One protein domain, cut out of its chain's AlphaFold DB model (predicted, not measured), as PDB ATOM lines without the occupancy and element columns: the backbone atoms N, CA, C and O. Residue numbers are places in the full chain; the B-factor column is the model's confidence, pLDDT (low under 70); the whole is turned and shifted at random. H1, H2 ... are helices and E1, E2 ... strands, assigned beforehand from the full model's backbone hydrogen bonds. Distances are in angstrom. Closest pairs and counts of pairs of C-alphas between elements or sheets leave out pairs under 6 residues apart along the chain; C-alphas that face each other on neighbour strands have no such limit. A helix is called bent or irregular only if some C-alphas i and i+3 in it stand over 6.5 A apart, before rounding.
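AT A GLANCE: This is residues 109 to 194 and 204 to 279 of the 398 residues of an uncharacterized protein of Westerdykella ornata (UniProt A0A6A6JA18). A helical body with H2 in its middle has a thin arm that ends in H5, and this arm makes the long axis. Round H2 stand H1, H3, arm H6b of the bent helix H6, and E2 of a small two-stranded sheet, on which H4 packs, mainly at E2; H7 folds back on H6b at the end of the body away from H5. The printed part has 162 residues, with seven named helices and two named strands in the order H1 H2 H3 H4 E1 H5 E2 H6 H7; the sheet, E1 - E2, is antiparallel, and the class is mostly helix. The whole is only just compact, close to loose, with a radius of gyration of the C-alphas of 17.9 A and spans of 64 by 30 by 25 A.

HOW THE PARTS SIT: E1, residues 181 to 184, and E2, residues 223 to 227, are antiparallel neighbours at 143 degrees, with N 182 and O 225 at 2.8 A and N 184 and O 223 at 2.9 A, within hydrogen-bond range. Residues 127 to 128 pair briefly with residues 226 to 227 of E2, antiparallel. The closest C-alphas of H4, residues 160 to 176, and E2 are those of Asp 167 and Met 223, 5.3 A apart. Those of H2, residues 130 to 139, and E2 are Pro 130 and Met 225, 6.5 A. H3, residues 148 to 151, touches H2, closest at the C-alphas of Leu 150 and Cys 134, 5.9 A. H3 only just touches H4, with 3 pairs of C-alphas within 8 A, closest at Pro 149 and Cys 166, 5.5 A. H1, residues 109 to 120, only just touches H2 with residue 120 alone, with 3 pairs of C-alphas within 8 A, closest at Leu 120 and Gln 132, 6.0 A. H6, residues 228 to 256, was assigned as one helix by its hydrogen bonds but is bent: C-alphas 241 and 244 are 9.2 A apart, and its arms H6a, residues 228 to 241, and H6b, residues 244 to 256, stand at a steep tilt of 47 degrees, opposite ways. H6a touches H1 at a steep tilt of 52 degrees, closest at the C-alphas of Arg 232 and Ala 113, 5.8 A. H6b touches H2 with residues 252 to 256 alone, about perpendicular at 79 degrees, closest at the C-alphas of Leu 253 and Ala 139, 5.2 A. H6b and H7, residues 272 to 277, form a helical hairpin at a shallow tilt of 31 degrees, closest at the C-alphas of Cys 247 and Ile 274, 6.3 A. H5, residues 204 to 212, touches no helix. Every O i to N i+4 pair is within hydrogen-bond range in H1, H2, H4, H5, H6a and H6b; in H7 it is 1 of 2, and H3 is too short for such a pair.

IN THESE COORDINATES: H1 begins at C-alpha 109 (109.178, 117.257, 167.972) and is 16.3 A long. H2 measures 14.1 A, H4 24.5 A, H5 12.0 A, H6a 20.0 A and H6b 18.6 A. E2 measures 12.7 A. H5 begins at C-alpha 204 (90.315, 132.071, 116.290), and H7 ends at C-alpha 277 (107.146, 113.537, 172.617).

THE WHOLE: The C-alphas of Arg 204 and Ala 276, the two farthest apart, are 64.3 A apart. Residues 195 to 203 are not printed, and C-alphas 194 and 204 are 10.9 A apart across this cut, which lies in the link from E1 to H5. The link from H6 to H7, residues 257 to 271, is long. The mean pLDDT of the printed part is 88.1, with residues 214 to 221 and 276 to 279 under 70.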
ATOM      1  N   LEU A 109     109.994 116.753 169.079       89.69
ATOM      2  CA  LEU A 109     109.178 117.257 167.972       89.69
ATOM      3  C   LEU A 109     109.979 118.101 166.966       89.69
ATOM      4  O   LEU A 109     109.739 117.999 165.770       89.69
ATOM      5  N   SER A 110     110.963 118.886 167.418       91.25
ATOM      6  CA  SER A 110     111.854 119.656 166.532       91.25
ATOM      7  C   SER A 110     112.725 118.732 165.681       91.25
ATOM      8  O   SER A 110     112.914 118.978 164.488       91.25
ATOM      9  N   ARG A 111     113.221 117.639 166.274       92.56
ATOM     10  CA  ARG A 111     114.012 116.620 165.567       92.56
ATOM     11  C   ARG A 111     113.162 115.893 164.531       92.56
ATOM     12  O   ARG A 111     113.563 115.806 163.377       92.56
ATOM     13  N   LEU A 112     111.949 115.490 164.913       94.06
ATOM     14  CA  LEU A 112     110.978 114.896 163.995       94.06
ATOM     15  C   LEU A 112     110.607 115.850 162.851       94.06
ATOM     16  O   LEU A 112     110.621 115.444 161.697       94.06
ATOM     17  N   ALA A 113     110.323 117.120 163.148       95.69
ATOM     18  CA  ALA A 113     110.018 118.127 162.134       95.69
ATOM     19  C   ALA A 113     111.164 118.289 161.128       95.69
ATOM     20  O   ALA A 113     110.915 118.439 159.938       95.69
ATOM     21  N   THR A 114     112.410 118.233 161.607       96.25
ATOM     22  CA  THR A 114     113.610 118.320 160.763       96.25
ATOM     23  C   THR A 114     113.740 117.090 159.868       96.25
ATOM     24  O   THR A 114     113.864 117.249 158.662       96.25
ATOM     25  N   ALA A 115     113.583 115.886 160.423       96.31
ATOM     26  CA  ALA A 115     113.599 114.642 159.653       96.31
ATOM     27  C   ALA A 115     112.503 114.593 158.571       96.31
ATOM     28  O   ALA A 115     112.752 114.197 157.437       96.31
ATOM     29  N   ILE A 116     111.283 115.027 158.913       96.69
ATOM     30  CA  ILE A 116     110.171 115.150 157.959       96.69
ATOM     31  C   ILE A 116     110.539 116.134 156.850       96.69
ATOM     32  O   ILE A 116     110.308 115.848 155.679       96.69
ATOM     33  N   PHE A 117     111.102 117.287 157.207       97.50
ATOM     34  CA  PHE A 117     111.467 118.314 156.241       97.50
ATOM     35  C   PHE A 117     112.544 117.830 155.268       97.50
ATOM     36  O   PHE A 117     112.349 117.943 154.065       97.50
ATOM     37  N   GLU A 118     113.634 117.250 155.773       96.38
ATOM     38  CA  GLU A 118     114.729 116.707 154.956       96.38
ATOM     39  C   GLU A 118     114.247 115.592 154.021       96.38
ATOM     40  O   GLU A 118     114.656 115.530 152.866       96.38
ATOM     41  N   HIS A 119     113.318 114.748 154.482       96.19
ATOM     42  CA  HIS A 119     112.709 113.730 153.630       96.19
ATOM     43  C   HIS A 119     111.883 114.334 152.480       96.19
ATOM     44  O   HIS A 119     111.885 113.813 151.366       96.19
ATOM     45  N   LEU A 120     111.156 115.423 152.744       95.69
ATOM     46  CA  LEU A 120     110.306 116.089 151.752       95.69
ATOM     47  C   LEU A 120     111.089 117.023 150.818       95.69
ATOM     48  O   LEU A 120     110.627 117.277 149.705       95.69
ATOM     49  N   ASP A 121     112.248 117.517 151.254       96.56
ATOM     50  CA  ASP A 121     113.151 118.411 150.526       96.56
ATOM     51  C   ASP A 121     114.486 117.715 150.187       96.56
ATOM     52  O   ASP A 121     115.545 118.114 150.674       96.56
ATOM     53  N   PRO A 122     114.476 116.691 149.310       94.38
ATOM     54  CA  PRO A 122     115.680 115.922 148.976       94.38
ATOM     55  C   PRO A 122     116.754 116.748 148.255       94.38
ATOM     56  O   PRO A 122     117.877 116.283 148.082       94.38
ATOM     57  N   ASN A 123     116.405 117.952 147.792       95.81
ATOM     58  CA  ASN A 123     117.310 118.866 147.105       95.81
ATOM     59  C   ASN A 123     117.896 119.934 148.044       95.81
ATOM     60  O   ASN A 123     118.582 120.830 147.555       95.81
ATOM     61  N   GLU A 124     117.598 119.872 149.349       95.19
ATOM     62  CA  GLU A 124     118.077 120.816 150.367       95.19
ATOM     63  C   GLU A 124     117.817 122.286 149.990       95.19
ATOM     64  O   GLU A 124     118.637 123.179 150.209       95.19
ATOM     65  N   THR A 125     116.659 122.562 149.389       95.94
ATOM     66  CA  THR A 125     116.274 123.926 149.008       95.94
ATOM     67  C   THR A 125     116.002 124.821 150.221       95.94
ATOM     68  O   THR A 125     116.007 126.047 150.101       95.94
ATOM     69  N   GLY A 126     115.762 124.224 151.393       96.56
ATOM     70  CA  GLY A 126     115.399 124.903 152.633       96.56
ATOM     71  C   GLY A 126     113.932 125.336 152.676       96.56
ATOM     72  O   GLY A 126     113.521 126.030 153.614       96.56
ATOM     73  N   VAL A 127     113.134 124.946 151.679       96.88
ATOM     74  CA  VAL A 127     111.726 125.318 151.534       96.88
ATOM     75  C   VAL A 127     110.903 124.171 150.938       96.88
ATOM     76  O   VAL A 127     111.354 123.467 150.049       96.88
ATOM     77  N   LEU A 128     109.659 124.008 151.386       97.06
ATOM     78  CA  LEU A 128     108.705 123.072 150.793       97.06
ATOM     79  C   LEU A 128     107.780 123.816 149.848       97.06
ATOM     80  O   LEU A 128     107.077 124.748 150.256       97.06
ATOM     81  N   ASP A 129     107.748 123.385 148.597       95.38
ATOM     82  CA  ASP A 129     106.749 123.849 147.654       95.38
ATOM     83  C   ASP A 129     105.342 123.325 148.015       95.38
ATOM     84  O   ASP A 129     105.186 122.377 148.798       95.38
ATOM     85  N   PRO A 130     104.279 123.929 147.452       94.94
ATOM     86  CA  PRO A 130     102.908 123.486 147.683       94.94
ATOM     87  C   PRO A 130     102.663 121.993 147.451       94.94
ATOM     88  O   PRO A 130     101.833 121.405 148.140       94.94
ATOM     89  N   SER A 131     103.352 121.373 146.492       93.69
ATOM     90  CA  SER A 131     103.186 119.953 146.182       93.69
ATOM     91  C   SER A 131     103.836 119.061 147.235       93.69
ATOM     92  O   SER A 131     103.177 118.143 147.721       93.69
ATOM     93  N   GLN A 132     105.053 119.389 147.677       95.56
ATOM     94  CA  GLN A 132     105.749 118.702 148.767       95.56
ATOM     95  C   GLN A 132     104.963 118.823 150.076       95.56
ATOM     96  O   GLN A 132     104.727 117.829 150.765       95.56
ATOM     97  N   PHE A 133     104.472 120.025 150.395       96.50
ATOM     98  CA  PHE A 133     103.649 120.229 151.586       96.50
ATOM     99  C   PHE A 133     102.314 119.474 151.508       96.50
ATOM    100  O   PHE A 133     101.890 118.860 152.485       96.50
ATOM    101  N   CYS A 134     101.655 119.452 150.346       95.62
ATOM    102  CA  CYS A 134     100.444 118.652 150.160       95.62
ATOM    103  C   CYS A 134     100.715 117.146 150.274       95.62
ATOM    104  O   CYS A 134      99.893 116.436 150.846       95.62
ATOM    105  N   ALA A 135     101.855 116.651 149.785       94.38
ATOM    106  CA  ALA A 135     102.241 115.250 149.946       94.38
ATOM    107  C   ALA A 135     102.385 114.880 151.430       94.38
ATOM    108  O   ALA A 135     101.835 113.873 151.874       94.38
ATOM    109  N   PHE A 136     103.021 115.747 152.220       96.12
ATOM    110  CA  PHE A 136     103.103 115.608 153.674       96.12
ATOM    111  C   PHE A 136     101.730 115.574 154.351       96.12
ATOM    112  O   PHE A 136     101.432 114.656 155.117       96.12
ATOM    113  N   VAL A 137     100.864 116.541 154.040       96.12
ATOM    114  CA  VAL A 137      99.508 116.612 154.602       96.12
ATOM    115  C   VAL A 137      98.682 115.381 154.202       96.12
ATOM    116  O   VAL A 137      97.969 114.814 155.028       96.12
ATOM    117  N   SER A 138      98.833 114.884 152.974       95.62
ATOM    118  CA  SER A 138      98.214 113.628 152.542       95.62
ATOM    119  C   SER A 138      98.745 112.420 153.321       95.62
ATOM    120  O   SER A 138      97.966 111.546 153.691       95.62
ATOM    121  N   ALA A 139     100.050 112.358 153.594       95.31
ATOM    122  CA  ALA A 139     100.672 111.260 154.334       95.31
ATOM    123  C   ALA A 139     100.296 111.258 155.830       95.31
ATOM    124  O   ALA A 139     100.195 110.197 156.447       95.31
ATOM    125  N   LEU A 140      99.954 112.425 156.390       95.25
ATOM    126  CA  LEU A 140      99.273 112.570 157.688       95.25
ATOM    127  C   LEU A 140      97.805 112.081 157.672       95.25
ATOM    128  O   LEU A 140      97.109 112.169 158.688       95.25
ATOM    129  N   GLY A 141      97.301 111.600 156.532       95.44
ATOM    130  CA  GLY A 141      95.949 111.062 156.387       95.44
ATOM    131  C   GLY A 141      94.858 112.127 156.278       95.44
ATOM    132  O   GLY A 141      93.703 111.842 156.589       95.44
ATOM    133  N   PHE A 142      95.191 113.364 155.897       94.94
ATOM    134  CA  PHE A 142      94.162 114.353 155.577       94.94
ATOM    135  C   PHE A 142      93.466 113.992 154.266       94.94
ATOM    136  O   PHE A 142      94.080 113.539 153.301       94.94
ATOM    137  N   THR A 143      92.163 114.233 154.221       95.00
ATOM    138  CA  THR A 143      91.347 114.089 153.016       95.00
ATOM    139  C   THR A 143      91.280 115.403 152.240       95.00
ATOM    140  O   THR A 143      91.435 116.484 152.802       95.00
ATOM    141  N   ALA A 144      90.954 115.347 150.944       92.81
ATOM    142  CA  ALA A 144      90.722 116.556 150.142       92.81
ATOM    143  C   ALA A 144      89.515 117.390 150.617       92.81
ATOM    144  O   ALA A 144      89.341 118.526 150.183       92.81
ATOM    145  N   MET A 145      88.667 116.828 151.482       88.75
ATOM    146  CA  MET A 145      87.597 117.585 152.120       88.75
ATOM    147  C   MET A 145      88.137 118.431 153.284       88.75
ATOM    148  O   MET A 145      87.808 119.610 153.353       88.75
ATOM    149  N   GLU A 146      89.010 117.870 154.126       90.25
ATOM    150  CA  GLU A 146      89.674 118.593 155.225       90.25
ATOM    151  C   GLU A 146      90.741 119.579 154.721       90.25
ATOM    152  O   GLU A 146      90.911 120.660 155.279       90.25
ATOM    153  N   PHE A 147      91.461 119.214 153.655       94.75
ATOM    154  CA  PHE A 147      92.526 120.019 153.063       94.75
ATOM    155  C   PHE A 147      92.336 120.121 151.539       94.75
ATOM    156  O   PHE A 147      92.902 119.331 150.778       94.75
ATOM    157  N   PRO A 148      91.542 121.103 151.059       93.88
ATOM    158  CA  PRO A 148      91.211 121.266 149.641       93.88
ATOM    159  C   PRO A 148      92.397 121.250 148.659       93.88
ATOM    160  O   PRO A 148      92.230 120.678 147.575       93.88
ATOM    161  N   PRO A 149      93.591 121.791 148.992       94.75
ATOM    162  CA  PRO A 149      94.766 121.692 148.123       94.75
ATOM    163  C   PRO A 149      95.139 120.270 147.680       94.75
ATOM    164  O   PRO A 149      95.678 120.114 146.583       94.75
ATOM    165  N   LEU A 150      94.789 119.224 148.447       94.69
ATOM    166  CA  LEU A 150      95.042 117.828 148.057       94.69
ATOM    167  C   LEU A 150      94.304 117.416 146.776       94.69
ATOM    168  O   LEU A 150      94.711 116.469 146.114       94.69
ATOM    169  N   SER A 151      93.228 118.111 146.396       92.88
ATOM    170  CA  SER A 151      92.530 117.842 145.128       92.88
ATOM    171  C   SER A 151      93.287 118.349 143.892       92.88
ATOM    172  O   SER A 151      93.003 117.918 142.773       92.88
ATOM    173  N   VAL A 152      94.249 119.256 144.090       90.94
ATOM    174  CA  VAL A 152      94.966 119.958 143.022       90.94
ATOM    175  C   VAL A 152      96.432 119.534 142.993       90.94
ATOM    176  O   VAL A 152      96.894 118.949 142.019       90.94
ATOM    177  N   ALA A 153      97.165 119.780 144.076       81.31
ATOM    178  CA  ALA A 153      98.623 119.706 144.095       81.31
ATOM    179  C   ALA A 153      99.251 118.350 143.692       81.31
ATOM    180  O   ALA A 153     100.247 118.380 142.970       81.31
ATOM    181  N   PRO A 154      98.717 117.171 144.079       76.62
ATOM    182  CA  PRO A 154      99.390 115.902 143.790       76.62
ATOM    183  C   PRO A 154      99.208 115.397 142.350       76.62
ATOM    184  O   PRO A 154      99.914 114.486 141.932       76.62
ATOM    185  N   ASN A 155      98.278 115.953 141.567       74.06
ATOM    186  CA  ASN A 155      97.810 115.278 140.353       74.06
ATOM    187  C   ASN A 155      98.664 115.503 139.095       74.06
ATOM    188  O   ASN A 155      98.360 114.886 138.077       74.06
ATOM    189  N   GLY A 156      99.677 116.381 139.107       79.50
ATOM    190  CA  GLY A 156     100.544 116.701 137.951       79.50
ATOM    191  C   GLY A 156      99.840 117.311 136.719       79.50
ATOM    192  O   GLY A 156     100.462 118.001 135.919       79.50
ATOM    193  N   ASN A 157      98.526 117.119 136.604       86.00
ATOM    194  CA  ASN A 157      97.655 117.481 135.490       86.00
ATOM    195  C   ASN A 157      96.788 118.709 135.802       86.00
ATOM    196  O   ASN A 157      95.852 119.016 135.062       86.00
ATOM    197  N   SER A 158      97.030 119.387 136.923       87.94
ATOM    198  CA  SER A 158      96.255 120.568 137.288       87.94
ATOM    199  C   SER A 158      96.525 121.716 136.331       87.94
ATOM    200  O   SER A 158      97.667 122.031 136.000       87.94
ATOM    201  N   SER A 159      95.450 122.378 135.910       85.62
ATOM    202  CA  SER A 159      95.563 123.580 135.093       85.62
ATOM    203  C   SER A 159      96.281 124.701 135.864       85.62
ATOM    204  O   SER A 159      96.169 124.773 137.094       85.62
ATOM    205  N   PRO A 160      96.955 125.637 135.168       83.62
ATOM    206  CA  PRO A 160      97.597 126.786 135.807       83.62
ATOM    207  C   PRO A 160      96.666 127.588 136.726       83.62
ATOM    208  O   PRO A 160      97.081 128.036 137.791       83.62
ATOM    209  N   ALA A 161      95.387 127.718 136.356       80.50
ATOM    210  CA  ALA A 161      94.384 128.403 137.169       80.50
ATOM    211  C   ALA A 161      94.076 127.664 138.484       80.50
ATOM    212  O   ALA A 161      93.938 128.295 139.530       80.50
ATOM    213  N   GLN A 162      93.999 126.329 138.458       85.56
ATOM    214  CA  GLN A 162      93.789 125.534 139.671       85.56
ATOM    215  C   GLN A 162      94.992 125.623 140.609       85.56
ATOM    216  O   GLN A 162      94.806 125.815 141.809       85.56
ATOM    217  N   LEU A 163      96.211 125.535 140.067       88.12
ATOM    218  CA  LEU A 163      97.440 125.715 140.843       88.12
ATOM    219  C   LEU A 163      97.494 127.109 141.470       88.12
ATOM    220  O   LEU A 163      97.792 127.234 142.649       88.12
ATOM    221  N   HIS A 164      97.104 128.141 140.724       84.44
ATOM    222  CA  HIS A 164      97.044 129.496 141.254       84.44
ATOM    223  C   HIS A 164      96.063 129.638 142.430       84.44
ATOM    224  O   HIS A 164      96.399 130.222 143.459       84.44
ATOM    225  N   ASN A 165      94.863 129.062 142.311       83.62
ATOM    226  CA  ASN A 165      93.885 129.060 143.399       83.62
ATOM    227  C   ASN A 165      94.383 128.271 144.621       83.62
ATOM    228  O   ASN A 165      94.153 128.686 145.756       83.62
ATOM    229  N   CYS A 166      95.079 127.155 144.391       90.12
ATOM    230  CA  CYS A 166      95.728 126.365 145.434       90.12
ATOM    231  C   CYS A 166      96.790 127.188 146.177       90.12
ATOM    232  O   CYS A 166      96.775 127.245 147.405       90.12
ATOM    233  N   ASP A 167      97.654 127.884 145.439       90.94
ATOM    234  CA  ASP A 167      98.705 128.732 145.998       90.94
ATOM    235  C   ASP A 167      98.106 129.887 146.830       90.94
ATOM    236  O   ASP A 167      98.532 130.140 147.958       90.94
ATOM    237  N   ALA A 168      97.051 130.544 146.335       85.88
ATOM    238  CA  ALA A 168      96.352 131.598 147.072       85.88
ATOM    239  C   ALA A 168      95.702 131.084 148.369       85.88
ATOM    240  O   ALA A 168      95.749 131.756 149.404       85.88
ATOM    241  N   TRP A 169      95.109 129.887 148.326       91.62
ATOM    242  CA  TRP A 169      94.525 129.248 149.503       91.62
ATOM    243  C   TRP A 169      95.597 128.935 150.550       91.62
ATOM    244  O   TRP A 169      95.443 129.319 151.710       91.62
ATOM    245  N   LEU A 170      96.714 128.324 150.140       93.81
ATOM    246  CA  LEU A 170      97.830 127.990 151.029       93.81
ATOM    247  C   LEU A 170      98.451 129.232 151.664       93.81
ATOM    248  O   LEU A 170      98.710 129.232 152.862       93.81
ATOM    249  N   ALA A 171      98.628 130.317 150.906       90.00
ATOM    250  CA  ALA A 171      99.186 131.557 151.440       90.00
ATOM    251  C   ALA A 171      98.305 132.141 152.555       90.00
ATOM    252  O   ALA A 171      98.805 132.620 153.571       90.00
ATOM    253  N   ASN A 172      96.982 132.088 152.387       86.94
ATOM    254  CA  ASN A 172      96.047 132.526 153.422       86.94
ATOM    255  C   ASN A 172      96.045 131.582 154.628       86.94
ATOM    256  O   ASN A 172      95.999 132.055 155.762       86.94
ATOM    257  N   TRP A 173      96.154 130.277 154.389       92.25
ATOM    258  CA  TRP A 173      96.243 129.269 155.439       92.25
ATOM    259  C   TRP A 173      97.537 129.425 156.259       92.25
ATOM    260  O   TRP A 173      97.477 129.515 157.479       92.25
ATOM    261  N   TYR A 174      98.706 129.611 155.638       93.94
ATOM    262  CA  TYR A 174      99.954 129.894 156.365       93.94
ATOM    263  C   TYR A 174      99.855 131.169 157.212       93.94
ATOM    264  O   TYR A 174     100.265 131.178 158.374       93.94
ATOM    265  N   ARG A 175      99.233 132.229 156.680       87.19
ATOM    266  CA  ARG A 175      98.991 133.471 157.434       87.19
ATOM    267  C   ARG A 175      98.066 133.267 158.633       87.19
ATOM    268  O   ARG A 175      98.298 133.901 159.658       87.19
ATOM    269  N   SER A 176      97.054 132.396 158.552       84.88
ATOM    270  CA  SER A 176      96.126 132.185 159.674       84.88
ATOM    271  C   SER A 176      96.781 131.530 160.890       84.88
ATOM    272  O   SER A 176      96.357 131.800 162.012       84.88
ATOM    273  N   PHE A 177      97.834 130.732 160.692       87.25
ATOM    274  CA  PHE A 177      98.627 130.154 161.790       87.25
ATOM    275  C   PHE A 177      99.896 130.957 162.106       87.25
ATOM    276  O   PHE A 177     100.669 130.541 162.964       87.25
ATOM    277  N   ALA A 178     100.107 132.098 161.435       91.25
ATOM    278  CA  ALA A 178     101.341 132.880 161.501       91.25
ATOM    279  C   ALA A 178     102.597 132.031 161.234       91.25
ATOM    280  O   ALA A 178     103.615 132.201 161.905       91.25
ATOM    281  N   LEU A 179     102.507 131.108 160.268       93.81
ATOM    282  CA  LEU A 179     103.648 130.287 159.879       93.81
ATOM    283  C   LEU A 179     104.682 131.142 159.155       93.81
ATOM    284  O   LEU A 179     104.344 132.069 158.420       93.81
ATOM    285  N   GLU A 180     105.944 130.781 159.311       94.56
ATOM    286  CA  GLU A 180     107.027 131.306 158.502       94.56
ATOM    287  C   GLU A 180     107.010 130.644 157.117       94.56
ATOM    288  O   GLU A 180     107.118 129.427 156.970       94.56
ATOM    289  N   PHE A 181     106.850 131.455 156.076       95.50
ATOM    290  CA  PHE A 181     106.890 131.007 154.689       95.50
ATOM    291  C   PHE A 181     107.525 132.089 153.822       95.50
ATOM    292  O   PHE A 181     107.496 133.277 154.149       95.50
ATOM    293  N   THR A 182     108.089 131.675 152.695       93.44
ATOM    294  CA  THR A 182     108.590 132.581 151.663       93.44
ATOM    295  C   THR A 182     107.668 132.553 150.456       93.44
ATOM    296  O   THR A 182     106.829 131.666 150.299       93.44
ATOM    297  N   LEU A 183     107.780 133.570 149.614       91.62
ATOM    298  CA  LEU A 183     106.986 133.687 148.407       91.62
ATOM    299  C   LEU A 183     107.888 133.512 147.191       91.62
ATOM    300  O   LEU A 183     108.867 134.239 147.033       91.62
ATOM    301  N   SER A 184     107.540 132.569 146.324       89.06
ATOM    302  CA  SER A 184     108.264 132.282 145.088       89.06
ATOM    303  C   SER A 184     107.372 132.483 143.863       89.06
ATOM    304  O   SER A 184     106.155 132.651 143.962       89.06
ATOM    305  N   THR A 185     107.982 132.506 142.681       85.88
ATOM    306  CA  THR A 185     107.256 132.561 141.410       85.88
ATOM    307  C   THR A 185     107.154 131.156 140.846       85.88
ATOM    308  O   THR A 185     108.172 130.528 140.551       85.88
ATOM    309  N   ARG A 186     105.926 130.661 140.665       84.00
ATOM    310  CA  ARG A 186     105.702 129.382 139.992       84.00
ATOM    311  C   ARG A 186     106.126 129.502 138.532       84.00
ATOM    312  O   ARG A 186     105.606 130.340 137.794       84.00
ATOM    313  N   GLN A 187     107.061 128.656 138.116       81.88
ATOM    314  CA  GLN A 187     107.410 128.534 136.708       81.88
ATOM    315  C   GLN A 187     106.393 127.614 136.034       81.88
ATOM    316  O   GLN A 187     106.202 126.473 136.447       81.88
ATOM    317  N   PHE A 188     105.726 128.123 135.004       81.50
ATOM    318  CA  PHE A 188     104.909 127.307 134.116       81.50
ATOM    319  C   PHE A 188     105.702 127.048 132.844       81.50
ATOM    320  O   PHE A 188     106.359 127.957 132.332       81.50
ATOM    321  N   ALA A 189     105.630 125.820 132.326       81.00
ATOM    322  CA  ALA A 189     106.163 125.542 131.001       81.00
ATOM    323  C   ALA A 189     105.522 126.520 129.998       81.00
ATOM    324  O   ALA A 189     104.308 126.753 130.075       81.00
ATOM    325  N   PRO A 190     106.306 127.118 129.083       80.75
ATOM    326  CA  PRO A 190     105.741 127.989 128.069       80.75
ATOM    327  C   PRO A 190     104.687 127.205 127.279       80.75
ATOM    328  O   PRO A 190     104.894 126.019 126.994       80.75
ATOM    329  N   PRO A 191     103.546 127.826 126.940       83.38
ATOM    330  CA  PRO A 191     102.522 127.129 126.186       83.38
ATOM    331  C   PRO A 191     103.092 126.674 124.837       83.38
ATOM    332  O   PRO A 191     103.918 127.383 124.251       83.38
ATOM    333  N   PRO A 192     102.671 125.505 124.325       88.31
ATOM    334  CA  PRO A 192     103.138 125.026 123.031       88.31
ATOM    335  C   PRO A 192     102.823 126.074 121.955       88.31
ATOM    336  O   PRO A 192     101.761 126.696 122.024       88.31
ATOM    337  N   PRO A 193     103.699 126.302 120.965       91.56
ATOM    338  CA  PRO A 193     103.444 127.293 119.926       91.56
ATOM    339  C   PRO A 193     102.161 126.955 119.153       91.56
ATOM    340  O   PRO A 193     101.870 125.785 118.890       91.56
ATOM    341  N   VAL A 194     101.395 127.982 118.767       92.00
ATOM    342  CA  VAL A 194     100.195 127.802 117.938       92.00
ATOM    343  C   VAL A 194     100.622 127.242 116.584       92.00
ATOM    344  O   VAL A 194     101.386 127.881 115.860       92.00
ATOM    345  N   ARG A 204      91.049 133.037 115.459       88.31
ATOM    346  CA  ARG A 204      90.315 132.071 116.290       88.31
ATOM    347  C   ARG A 204      91.251 131.109 117.023       88.31
ATOM    348  O   ARG A 204      90.987 130.814 118.181       88.31
ATOM    349  N   ASP A 205      92.287 130.603 116.362       83.38
ATOM    350  CA  ASP A 205      93.227 129.650 116.958       83.38
ATOM    351  C   ASP A 205      94.113 130.355 117.997       83.38
ATOM    352  O   ASP A 205      94.312 129.811 119.074       83.38
ATOM    353  N   GLU A 206      94.533 131.598 117.738       82.88
ATOM    354  CA  GLU A 206      95.179 132.476 118.731       82.88
ATOM    355  C   GLU A 206      94.288 132.734 119.947       82.88
ATOM    356  O   GLU A 206      94.736 132.597 121.082       82.88
ATOM    357  N   LEU A 207      93.011 133.069 119.733       81.81
ATOM    358  CA  LEU A 207      92.072 133.296 120.829       81.81
ATOM    359  C   LEU A 207      91.833 132.014 121.633       81.81
ATOM    360  O   LEU A 207      91.852 132.050 122.858       81.81
ATOM    361  N   MET A 208      91.616 130.880 120.961       78.94
ATOM    362  CA  MET A 208      91.437 129.589 121.628       78.94
ATOM    363  C   MET A 208      92.695 129.180 122.390       78.94
ATOM    364  O   MET A 208      92.586 128.678 123.504       78.94
ATOM    365  N   HIS A 209      93.875 129.449 121.836       81.25
ATOM    366  CA  HIS A 209      95.148 129.218 122.504       81.25
ATOM    367  C   HIS A 209      95.301 130.097 123.745       81.25
ATOM    368  O   HIS A 209      95.546 129.565 124.819       81.25
ATOM    369  N   ALA A 210      95.023 131.398 123.657       76.44
ATOM    370  CA  ALA A 210      95.044 132.301 124.808       76.44
ATOM    371  C   ALA A 210      93.994 131.945 125.881       76.44
ATOM    372  O   ALA A 210      94.193 132.218 127.062       76.44
ATOM    373  N   LEU A 211      92.868 131.340 125.488       71.12
ATOM    374  CA  LEU A 211      91.849 130.841 126.416       71.12
ATOM    375  C   LEU A 211      92.256 129.521 127.081       71.12
ATOM    376  O   LEU A 211      91.926 129.310 128.245       71.12
ATOM    377  N   MET A 212      92.940 128.636 126.353       71.81
ATOM    378  CA  MET A 212      93.445 127.363 126.875       71.81
ATOM    379  C   MET A 212      94.695 127.535 127.739       71.81
ATOM    380  O   MET A 212      94.879 126.810 128.713       71.81
ATOM    381  N   TYR A 213      95.531 128.506 127.387       76.12
ATOM    382  CA  TYR A 213      96.777 128.844 128.052       76.12
ATOM    383  C   TYR A 213      96.731 130.314 128.474       76.12
ATOM    384  O   TYR A 213      97.449 131.142 127.904       76.12
ATOM    385  N   PRO A 214      95.860 130.674 129.437       69.00
ATOM    386  CA  PRO A 214      95.855 132.033 129.946       69.00
ATOM    387  C   PRO A 214      97.265 132.366 130.446       69.00
ATOM    388  O   PRO A 214      97.894 131.505 131.077       69.00
ATOM    389  N   PRO A 215      97.784 133.577 130.163       66.25
ATOM    390  CA  PRO A 215      99.070 133.982 130.699       66.25
ATOM    391  C   PRO A 215      99.021 133.779 132.215       66.25
ATOM    392  O   PRO A 215      98.023 134.171 132.838       66.25
ATOM    393  N   PRO A 216     100.029 133.115 132.803       62.69
ATOM    394  CA  PRO A 216     100.010 132.837 134.223       62.69
ATOM    395  C   PRO A 216      99.841 134.169 134.956       62.69
ATOM    396  O   PRO A 216     100.513 135.143 134.599       62.69
ATOM    397  N   PRO A 217      98.906 134.258 135.916       59.06
ATOM    398  CA  PRO A 217      98.696 135.498 136.638       59.06
ATOM    399  C   PRO A 217     100.028 135.901 137.266       59.06
ATOM    400  O   PRO A 217     100.635 135.127 138.008       59.06
ATOM    401  N   ILE A 218     100.506 137.103 136.931       55.06
ATOM    402  CA  ILE A 218     101.695 137.680 137.555       55.06
ATOM    403  C   ILE A 218     101.277 138.061 138.968       55.06
ATOM    404  O   ILE A 218     100.849 139.181 139.236       55.06
ATOM    405  N   VAL A 219     101.351 137.101 139.876       55.88
ATOM    406  CA  VAL A 219     101.252 137.381 141.298       55.88
ATOM    407  C   VAL A 219     102.678 137.501 141.780       55.88
ATOM    408  O   VAL A 219     103.404 136.509 141.845       55.88
ATOM    409  N   GLN A 220     103.106 138.738 142.038       50.12
ATOM    410  CA  GLN A 220     104.384 138.975 142.699       50.12
ATOM    411  C   GLN A 220     104.380 138.191 144.015       50.12
ATOM    412  O   GLN A 220     103.573 138.459 144.903       50.12
ATOM    413  N   GLY A 221     105.236 137.167 144.084       60.22
ATOM    414  CA  GLY A 221     105.295 136.237 145.207       60.22
ATOM    415  C   GLY A 221     104.193 135.164 145.240       60.22
ATOM    416  O   GLY A 221     103.798 134.739 146.313       60.22
ATOM    417  N   GLY A 222     103.635 134.749 144.104       74.31
ATOM    418  CA  GLY A 222     102.394 133.965 144.047       74.31
ATOM    419  C   GLY A 222     102.395 132.554 144.642       74.31
ATOM    420  O   GLY A 222     101.311 132.074 144.949       74.31
ATOM    421  N   MET A 223     103.543 131.895 144.812       90.00
ATOM    422  CA  MET A 223     103.635 130.517 145.305       90.00
ATOM    423  C   MET A 223     104.173 130.500 146.741       90.00
ATOM    424  O   MET A 223     105.337 130.860 146.942       90.00
ATOM    425  N   PRO A 224     103.368 130.112 147.745       93.81
ATOM    426  CA  PRO A 224     103.819 130.088 149.127       93.81
ATOM    427  C   PRO A 224     104.679 128.844 149.380       93.81
ATOM    428  O   PRO A 224     104.244 127.718 149.156       93.81
ATOM    429  N   MET A 225     105.899 129.066 149.850       95.81
ATOM    430  CA  MET A 225     106.905 128.043 150.117       95.81
ATOM    431  C   MET A 225     107.128 127.950 151.628       95.81
ATOM    432  O   MET A 225     107.577 128.921 152.246       95.81
ATOM    433  N   LEU A 226     106.802 126.817 152.243       97.44
ATOM    434  CA  LEU A 226     106.882 126.662 153.697       97.44
ATOM    435  C   LEU A 226     108.333 126.425 154.130       97.44
ATOM    436  O   LEU A 226     108.992 125.532 153.610       97.44
ATOM    437  N   THR A 227     108.847 127.197 155.088       97.56
ATOM    438  CA  THR A 227     110.215 126.994 155.595       97.56
ATOM    439  C   THR A 227     110.245 125.923 156.691       97.56
ATOM    440  O   THR A 227     109.205 125.570 157.256       97.56
ATOM    441  N   LEU A 228     111.428 125.407 157.043       96.69
ATOM    442  CA  LEU A 228     111.574 124.486 158.181       96.69
ATOM    443  C   LEU A 228     111.042 125.090 159.499       96.69
ATOM    444  O   LEU A 228     110.278 124.412 160.195       96.69
ATOM    445  N   PRO A 229     111.358 126.355 159.853       97.00
ATOM    446  CA  PRO A 229     110.692 127.039 160.961       97.00
ATOM    447  C   PRO A 229     109.162 127.049 160.849       97.00
ATOM    448  O   PRO A 229     108.485 126.779 161.841       97.00
ATOM    449  N   GLY A 230     108.614 127.285 159.654       96.38
ATOM    450  CA  GLY A 230     107.174 127.238 159.398       96.38
ATOM    451  C   GLY A 230     106.558 125.864 159.654       96.38
ATOM    452  O   GLY A 230     105.503 125.769 160.280       96.38
ATOM    453  N   LEU A 231     107.231 124.782 159.245       97.19
ATOM    454  CA  LEU A 231     106.780 123.415 159.525       97.19
ATOM    455  C   LEU A 231     106.806 123.101 161.029       97.19
ATOM    456  O   LEU A 231     105.868 122.497 161.549       97.19
ATOM    457  N   ARG A 232     107.844 123.548 161.749       95.31
ATOM    458  CA  ARG A 232     107.916 123.412 163.215       95.31
ATOM    459  C   ARG A 232     106.764 124.151 163.895       95.31
ATOM    460  O   ARG A 232     106.074 123.565 164.721       95.31
ATOM    461  N   GLN A 233     106.510 125.396 163.492       94.50
ATOM    462  CA  GLN A 233     105.386 126.194 163.992       94.50
ATOM    463  C   GLN A 233     104.037 125.525 163.705       94.50
ATOM    464  O   GLN A 233     103.157 125.536 164.564       94.50
ATOM    465  N   TYR A 234     103.882 124.908 162.530       95.62
ATOM    466  CA  TYR A 234     102.679 124.158 162.185       95.62
ATOM    467  C   TYR A 234     102.466 122.965 163.121       95.62
ATOM    468  O   TYR A 234     101.384 122.826 163.688       95.62
ATOM    469  N   LEU A 235     103.489 122.134 163.332       95.19
ATOM    470  CA  LEU A 235     103.399 120.987 164.238       95.19
ATOM    471  C   LEU A 235     103.141 121.425 165.684       95.19
ATOM    472  O   LEU A 235     102.259 120.871 166.336       95.19
ATOM    473  N   ASP A 236     103.823 122.468 166.162       91.56
ATOM    474  CA  ASP A 236     103.581 123.057 167.483       91.56
ATOM    475  C   ASP A 236     102.136 123.552 167.638       91.56
ATOM    476  O   ASP A 236     101.528 123.400 168.700       91.56
ATOM    477  N   TYR A 237     101.572 124.156 166.587       92.50
ATOM    478  CA  TYR A 237     100.176 124.579 166.581       92.50
ATOM    479  C   TYR A 237      99.232 123.374 166.663       92.50
ATOM    480  O   TYR A 237      98.306 123.381 167.472       92.50
ATOM    481  N   GLN A 238      99.485 122.324 165.878       92.81
ATOM    482  CA  GLN A 238      98.676 121.104 165.892       92.81
ATOM    483  C   GLN A 238      98.710 120.401 167.258       92.81
ATOM    484  O   GLN A 238      97.662 119.977 167.738       92.81
ATOM    485  N   VAL A 239      99.867 120.354 167.935       90.88
ATOM    486  CA  VAL A 239      99.972 119.815 169.309       90.88
ATOM    487  C   VAL A 239      99.062 120.578 170.270       90.88
ATOM    488  O   VAL A 239      98.412 119.975 171.120       90.88
ATOM    489  N   LYS A 240      99.015 121.911 170.155       87.75
ATOM    490  CA  LYS A 240      98.188 122.757 171.029       87.75
ATOM    491  C   LYS A 240      96.696 122.619 170.742       87.75
ATOM    492  O   LYS A 240      95.907 122.809 171.662       87.75
ATOM    493  N   LEU A 241      96.329 122.346 169.491       87.62
ATOM    494  CA  LEU A 241      94.938 122.187 169.082       87.62
ATOM    495  C   LEU A 241      94.389 120.826 169.519       87.62
ATOM    496  O   LEU A 241      93.392 120.765 170.230       87.62
ATOM    497  N   ASP A 242      95.063 119.746 169.121       90.00
ATOM    498  CA  ASP A 242      94.693 118.376 169.465       90.00
ATOM    499  C   ASP A 242      95.921 117.457 169.368       90.00
ATOM    500  O   ASP A 242      96.210 116.832 168.341       90.00
ATOM    501  N   ALA A 243      96.658 117.367 170.478       89.12
ATOM    502  CA  ALA A 243      97.836 116.516 170.589       89.12
ATOM    503  C   ALA A 243      97.544 115.046 170.251       89.12
ATOM    504  O   ALA A 243      98.371 114.394 169.614       89.12
ATOM    505  N   ALA A 244      96.381 114.514 170.649       87.94
ATOM    506  CA  ALA A 244      96.035 113.114 170.423       87.94
ATOM    507  C   ALA A 244      95.793 112.837 168.934       87.94
ATOM    508  O   ALA A 244      96.301 111.846 168.399       87.94
ATOM    509  N   ASN A 245      95.086 113.740 168.248       91.00
ATOM    510  CA  ASN A 245      94.897 113.657 166.804       91.00
ATOM    511  C   ASN A 245      96.236 113.737 166.064       91.00
ATOM    512  O   ASN A 245      96.520 112.873 165.231       91.00
ATOM    513  N   LEU A 246      97.096 114.701 166.417       93.38
ATOM    514  CA  LEU A 246      98.412 114.824 165.793       93.38
ATOM    515  C   LEU A 246      99.273 113.575 166.021       93.38
ATOM    516  O   LEU A 246      99.893 113.102 165.072       93.38
ATOM    517  N   CYS A 247      99.285 112.998 167.228       91.25
ATOM    518  CA  CYS A 247      99.989 111.738 167.502       91.25
ATOM    519  C   CYS A 247      99.543 110.624 166.551       91.25
ATOM    520  O   CYS A 247     100.378 109.918 165.979       91.25
ATOM    521  N   GLY A 248      98.226 110.464 166.386       92.19
ATOM    522  CA  GLY A 248      97.648 109.469 165.486       92.19
ATOM    523  C   GLY A 248      98.088 109.694 164.040       92.19
ATOM    524  O   GLY A 248      98.541 108.759 163.379       92.19
ATOM    525  N   ARG A 249      98.048 110.947 163.574       95.25
ATOM    526  CA  ARG A 249      98.468 111.320 162.215       95.25
ATOM    527  C   ARG A 249      99.969 111.152 161.985       95.25
ATOM    528  O   ARG A 249     100.361 110.633 160.948       95.25
ATOM    529  N   LEU A 250     100.814 111.521 162.947       94.62
ATOM    530  CA  LEU A 250     102.263 111.305 162.867       94.62
ATOM    531  C   LEU A 250     102.614 109.812 162.881       94.62
ATOM    532  O   LEU A 250     103.526 109.387 162.181       94.62
ATOM    533  N   THR A 251     101.865 108.997 163.628       92.75
ATOM    534  CA  THR A 251     102.034 107.536 163.607       92.75
ATOM    535  C   THR A 251     101.682 106.970 162.232       92.75
ATOM    536  O   THR A 251     102.413 106.133 161.706       92.75
ATOM    537  N   HIS A 252     100.603 107.464 161.615       93.69
ATOM    538  CA  HIS A 252     100.241 107.112 160.242       93.69
ATOM    539  C   HIS A 252     101.317 107.545 159.233       93.69
ATOM    540  O   HIS A 252     101.701 106.752 158.376       93.69
ATOM    541  N   LEU A 253     101.861 108.757 159.379       95.44
ATOM    542  CA  LEU A 253     102.952 109.272 158.550       95.44
ATOM    543  C   LEU A 253     104.193 108.375 158.609       95.44
ATOM    544  O   LEU A 253     104.723 108.031 157.559       95.44
ATOM    545  N   LEU A 254     104.633 107.957 159.801       93.94
ATOM    546  CA  LEU A 254     105.771 107.035 159.934       93.94
ATOM    547  C   LEU A 254     105.497 105.664 159.298       93.94
ATOM    548  O   LEU A 254     106.421 105.009 158.830       93.94
ATOM    549  N   GLY A 255     104.236 105.229 159.259       93.19
ATOM    550  CA  GLY A 255     103.840 104.029 158.519       93.19
ATOM    551  C   GLY A 255     103.895 104.214 156.999       93.19
ATOM    552  O   GLY A 255     104.239 103.279 156.281       93.19
ATOM    553  N   ALA A 256     103.575 105.415 156.509       93.38
ATOM    554  CA  ALA A 256     103.632 105.762 155.089       93.38
ATOM    555  C   ALA A 256     105.062 106.058 154.596       93.38
ATOM    556  O   ALA A 256     105.344 105.890 153.412       93.38
ATOM    557  N   VAL A 257     105.950 106.485 155.498       93.94
ATOM    558  CA  VAL A 257     107.334 106.880 155.216       93.94
ATOM    559  C   VAL A 257     108.290 106.111 156.144       93.94
ATOM    560  O   VAL A 257     108.788 106.668 157.124       93.94
ATOM    561  N   PRO A 258     108.547 104.818 155.872       90.00
ATOM    562  CA  PRO A 258     109.343 103.969 156.762       90.00
ATOM    563  C   PRO A 258     110.830 104.357 156.821       90.00
ATOM    564  O   PRO A 258     111.507 104.025 157.791       90.00
ATOM    565  N   ASP A 259     111.327 105.086 155.819       93.62
ATOM    566  CA  ASP A 259     112.742 105.457 155.685       93.62
ATOM    567  C   ASP A 259     113.096 106.777 156.398       93.62
ATOM    568  O   ASP A 259     114.149 107.368 156.151       93.62
ATOM    569  N   LEU A 260     112.222 107.273 157.280       95.31
ATOM    570  CA  LEU A 260     112.478 108.502 158.024       95.31
ATOM    571  C   LEU A 260     113.603 108.276 159.047       95.31
ATOM    572  O   LEU A 260     113.443 107.526 160.016       95.31
ATOM    573  N   THR A 261     114.742 108.938 158.849       95.56
ATOM    574  CA  THR A 261     115.907 108.846 159.737       95.56
ATOM    575  C   THR A 261     116.064 110.111 160.568       95.56
ATOM    576  O   THR A 261     115.702 111.210 160.159       95.56
ATOM    577  N   ASP A 262     116.556 109.947 161.788       93.62
ATOM    578  CA  ASP A 262     116.829 111.048 162.696       93.62
ATOM    579  C   ASP A 262     118.121 111.764 162.267       93.62
ATOM    580  O   ASP A 262     119.175 111.120 162.275       93.62
ATOM    581  N   PRO A 263     118.087 113.069 161.952       90.56
ATOM    582  CA  PRO A 263     119.241 113.783 161.400       90.56
ATOM    583  C   PRO A 263     120.450 113.808 162.338       90.56
ATOM    584  O   PRO A 263     121.588 113.907 161.888       90.56
ATOM    585  N   GLU A 264     120.236 113.704 163.653       90.31
ATOM    586  CA  GLU A 264     121.332 113.744 164.623       90.31
ATOM    587  C   GLU A 264     121.976 112.370 164.835       90.31
ATOM    588  O   GLU A 264     123.154 112.292 165.179       90.31
ATOM    589  N   THR A 265     121.218 111.281 164.670       92.19
ATOM    590  CA  THR A 265     121.701 109.927 165.012       92.19
ATOM    591  C   THR A 265     121.830 108.984 163.821       92.19
ATOM    592  O   THR A 265     122.443 107.930 163.963       92.19
ATOM    593  N   GLY A 266     121.235 109.322 162.675       93.94
ATOM    594  CA  GLY A 266     121.130 108.464 161.492       93.94
ATOM    595  C   GLY A 266     120.234 107.233 161.674       93.94
ATOM    596  O   GLY A 266     120.098 106.435 160.751       93.94
ATOM    597  N   ASN A 267     119.628 107.045 162.849       93.44
ATOM    598  CA  ASN A 267     118.771 105.897 163.130       93.44
ATOM    599  C   ASN A 267     117.342 106.137 162.625       93.44
ATOM    600  O   ASN A 267     116.882 107.280 162.636       93.44
ATOM    601  N   PRO A 268     116.601 105.082 162.242       94.00
ATOM    602  CA  PRO A 268     115.194 105.212 161.885       94.00
ATOM    603  C   PRO A 268     114.373 105.739 163.068       94.00
ATOM    604  O   PRO A 268     114.539 105.300 164.213       94.00
ATOM    605  N   ILE A 269     113.460 106.670 162.794       91.75
ATOM    606  CA  ILE A 269     112.578 107.237 163.813       91.75
ATOM    607  C   ILE A 269     111.516 106.200 164.180       91.75
ATOM    608  O   ILE A 269     110.619 105.874 163.407       91.75
ATOM    609  N   SER A 270     111.606 105.673 165.400       87.31
ATOM    610  CA  SER A 270     110.618 104.733 165.928       87.31
ATOM    611  C   SER A 270     109.309 105.437 166.298       87.31
ATOM    612  O   SER A 270     109.327 106.485 166.941       87.31
ATOM    613  N   ALA A 271     108.163 104.800 166.032       82.88
ATOM    614  CA  ALA A 271     106.847 105.265 166.493       82.88
ATOM    615  C   ALA A 271     106.761 105.468 168.021       82.88
ATOM    616  O   ALA A 271     105.965 106.273 168.505       82.88
ATOM    617  N   SER A 272     107.623 104.792 168.786       80.38
ATOM    618  CA  SER A 272     107.733 104.978 170.239       80.38
ATOM    619  C   SER A 272     108.149 106.400 170.650       80.38
ATOM    620  O   SER A 272     107.745 106.859 171.718       80.38
ATOM    621  N   LEU A 273     108.875 107.135 169.795       76.19
ATOM    622  CA  LEU A 273     109.250 108.534 170.041       76.19
ATOM    623  C   LEU A 273     108.038 109.471 170.034       76.19
ATOM    624  O   LEU A 273     108.016 110.430 170.802       76.19
ATOM    625  N   ILE A 274     107.008 109.191 169.228       78.88
ATOM    626  CA  ILE A 274     105.838 110.073 169.086       78.88
ATOM    627  C   ILE A 274     105.018 110.099 170.378       78.88
ATOM    628  O   ILE A 274     104.658 111.175 170.853       78.88
ATOM    629  N   SER A 275     104.762 108.929 170.976       72.00
ATOM    630  CA  SER A 275     103.895 108.812 172.157       72.00
ATOM    631  C   SER A 275     104.441 109.561 173.376       72.00
ATOM    632  O   SER A 275     103.656 110.122 174.136       72.00
ATOM    633  N   ALA A 276     105.765 109.610 173.545       62.47
ATOM    634  CA  ALA A 276     106.407 110.340 174.638       62.47
ATOM    635  C   ALA A 276     106.619 111.832 174.325       62.47
ATOM    636  O   ALA A 276     106.595 112.662 175.228       62.47
ATOM    637  N   ALA A 277     106.837 112.177 173.054       60.97
ATOM    638  CA  ALA A 277     107.146 113.537 172.617       60.97
ATOM    639  C   ALA A 277     105.928 114.458 172.516       60.97
ATOM    640  O   ALA A 277     106.046 115.665 172.717       60.97
ATOM    641  N   CYS A 278     104.784 113.899 172.127       60.66
ATOM    642  CA  CYS A 278     103.636 114.686 171.688       60.66
ATOM    643  C   CYS A 278     102.574 114.869 172.774       60.66
ATOM    644  O   CYS A 278     101.664 115.669 172.589       60.66
ATOM    645  N   ILE A 279     102.680 114.156 173.898       65.19
ATOM    646  CA  ILE A 279     101.796 114.344 175.045       65.19
ATOM    647  C   ILE A 279     102.530 115.271 176.016       65.19
ATOM    648  O   ILE A 279     103.338 114.790 176.816       65.19
TER     649      ILE A 279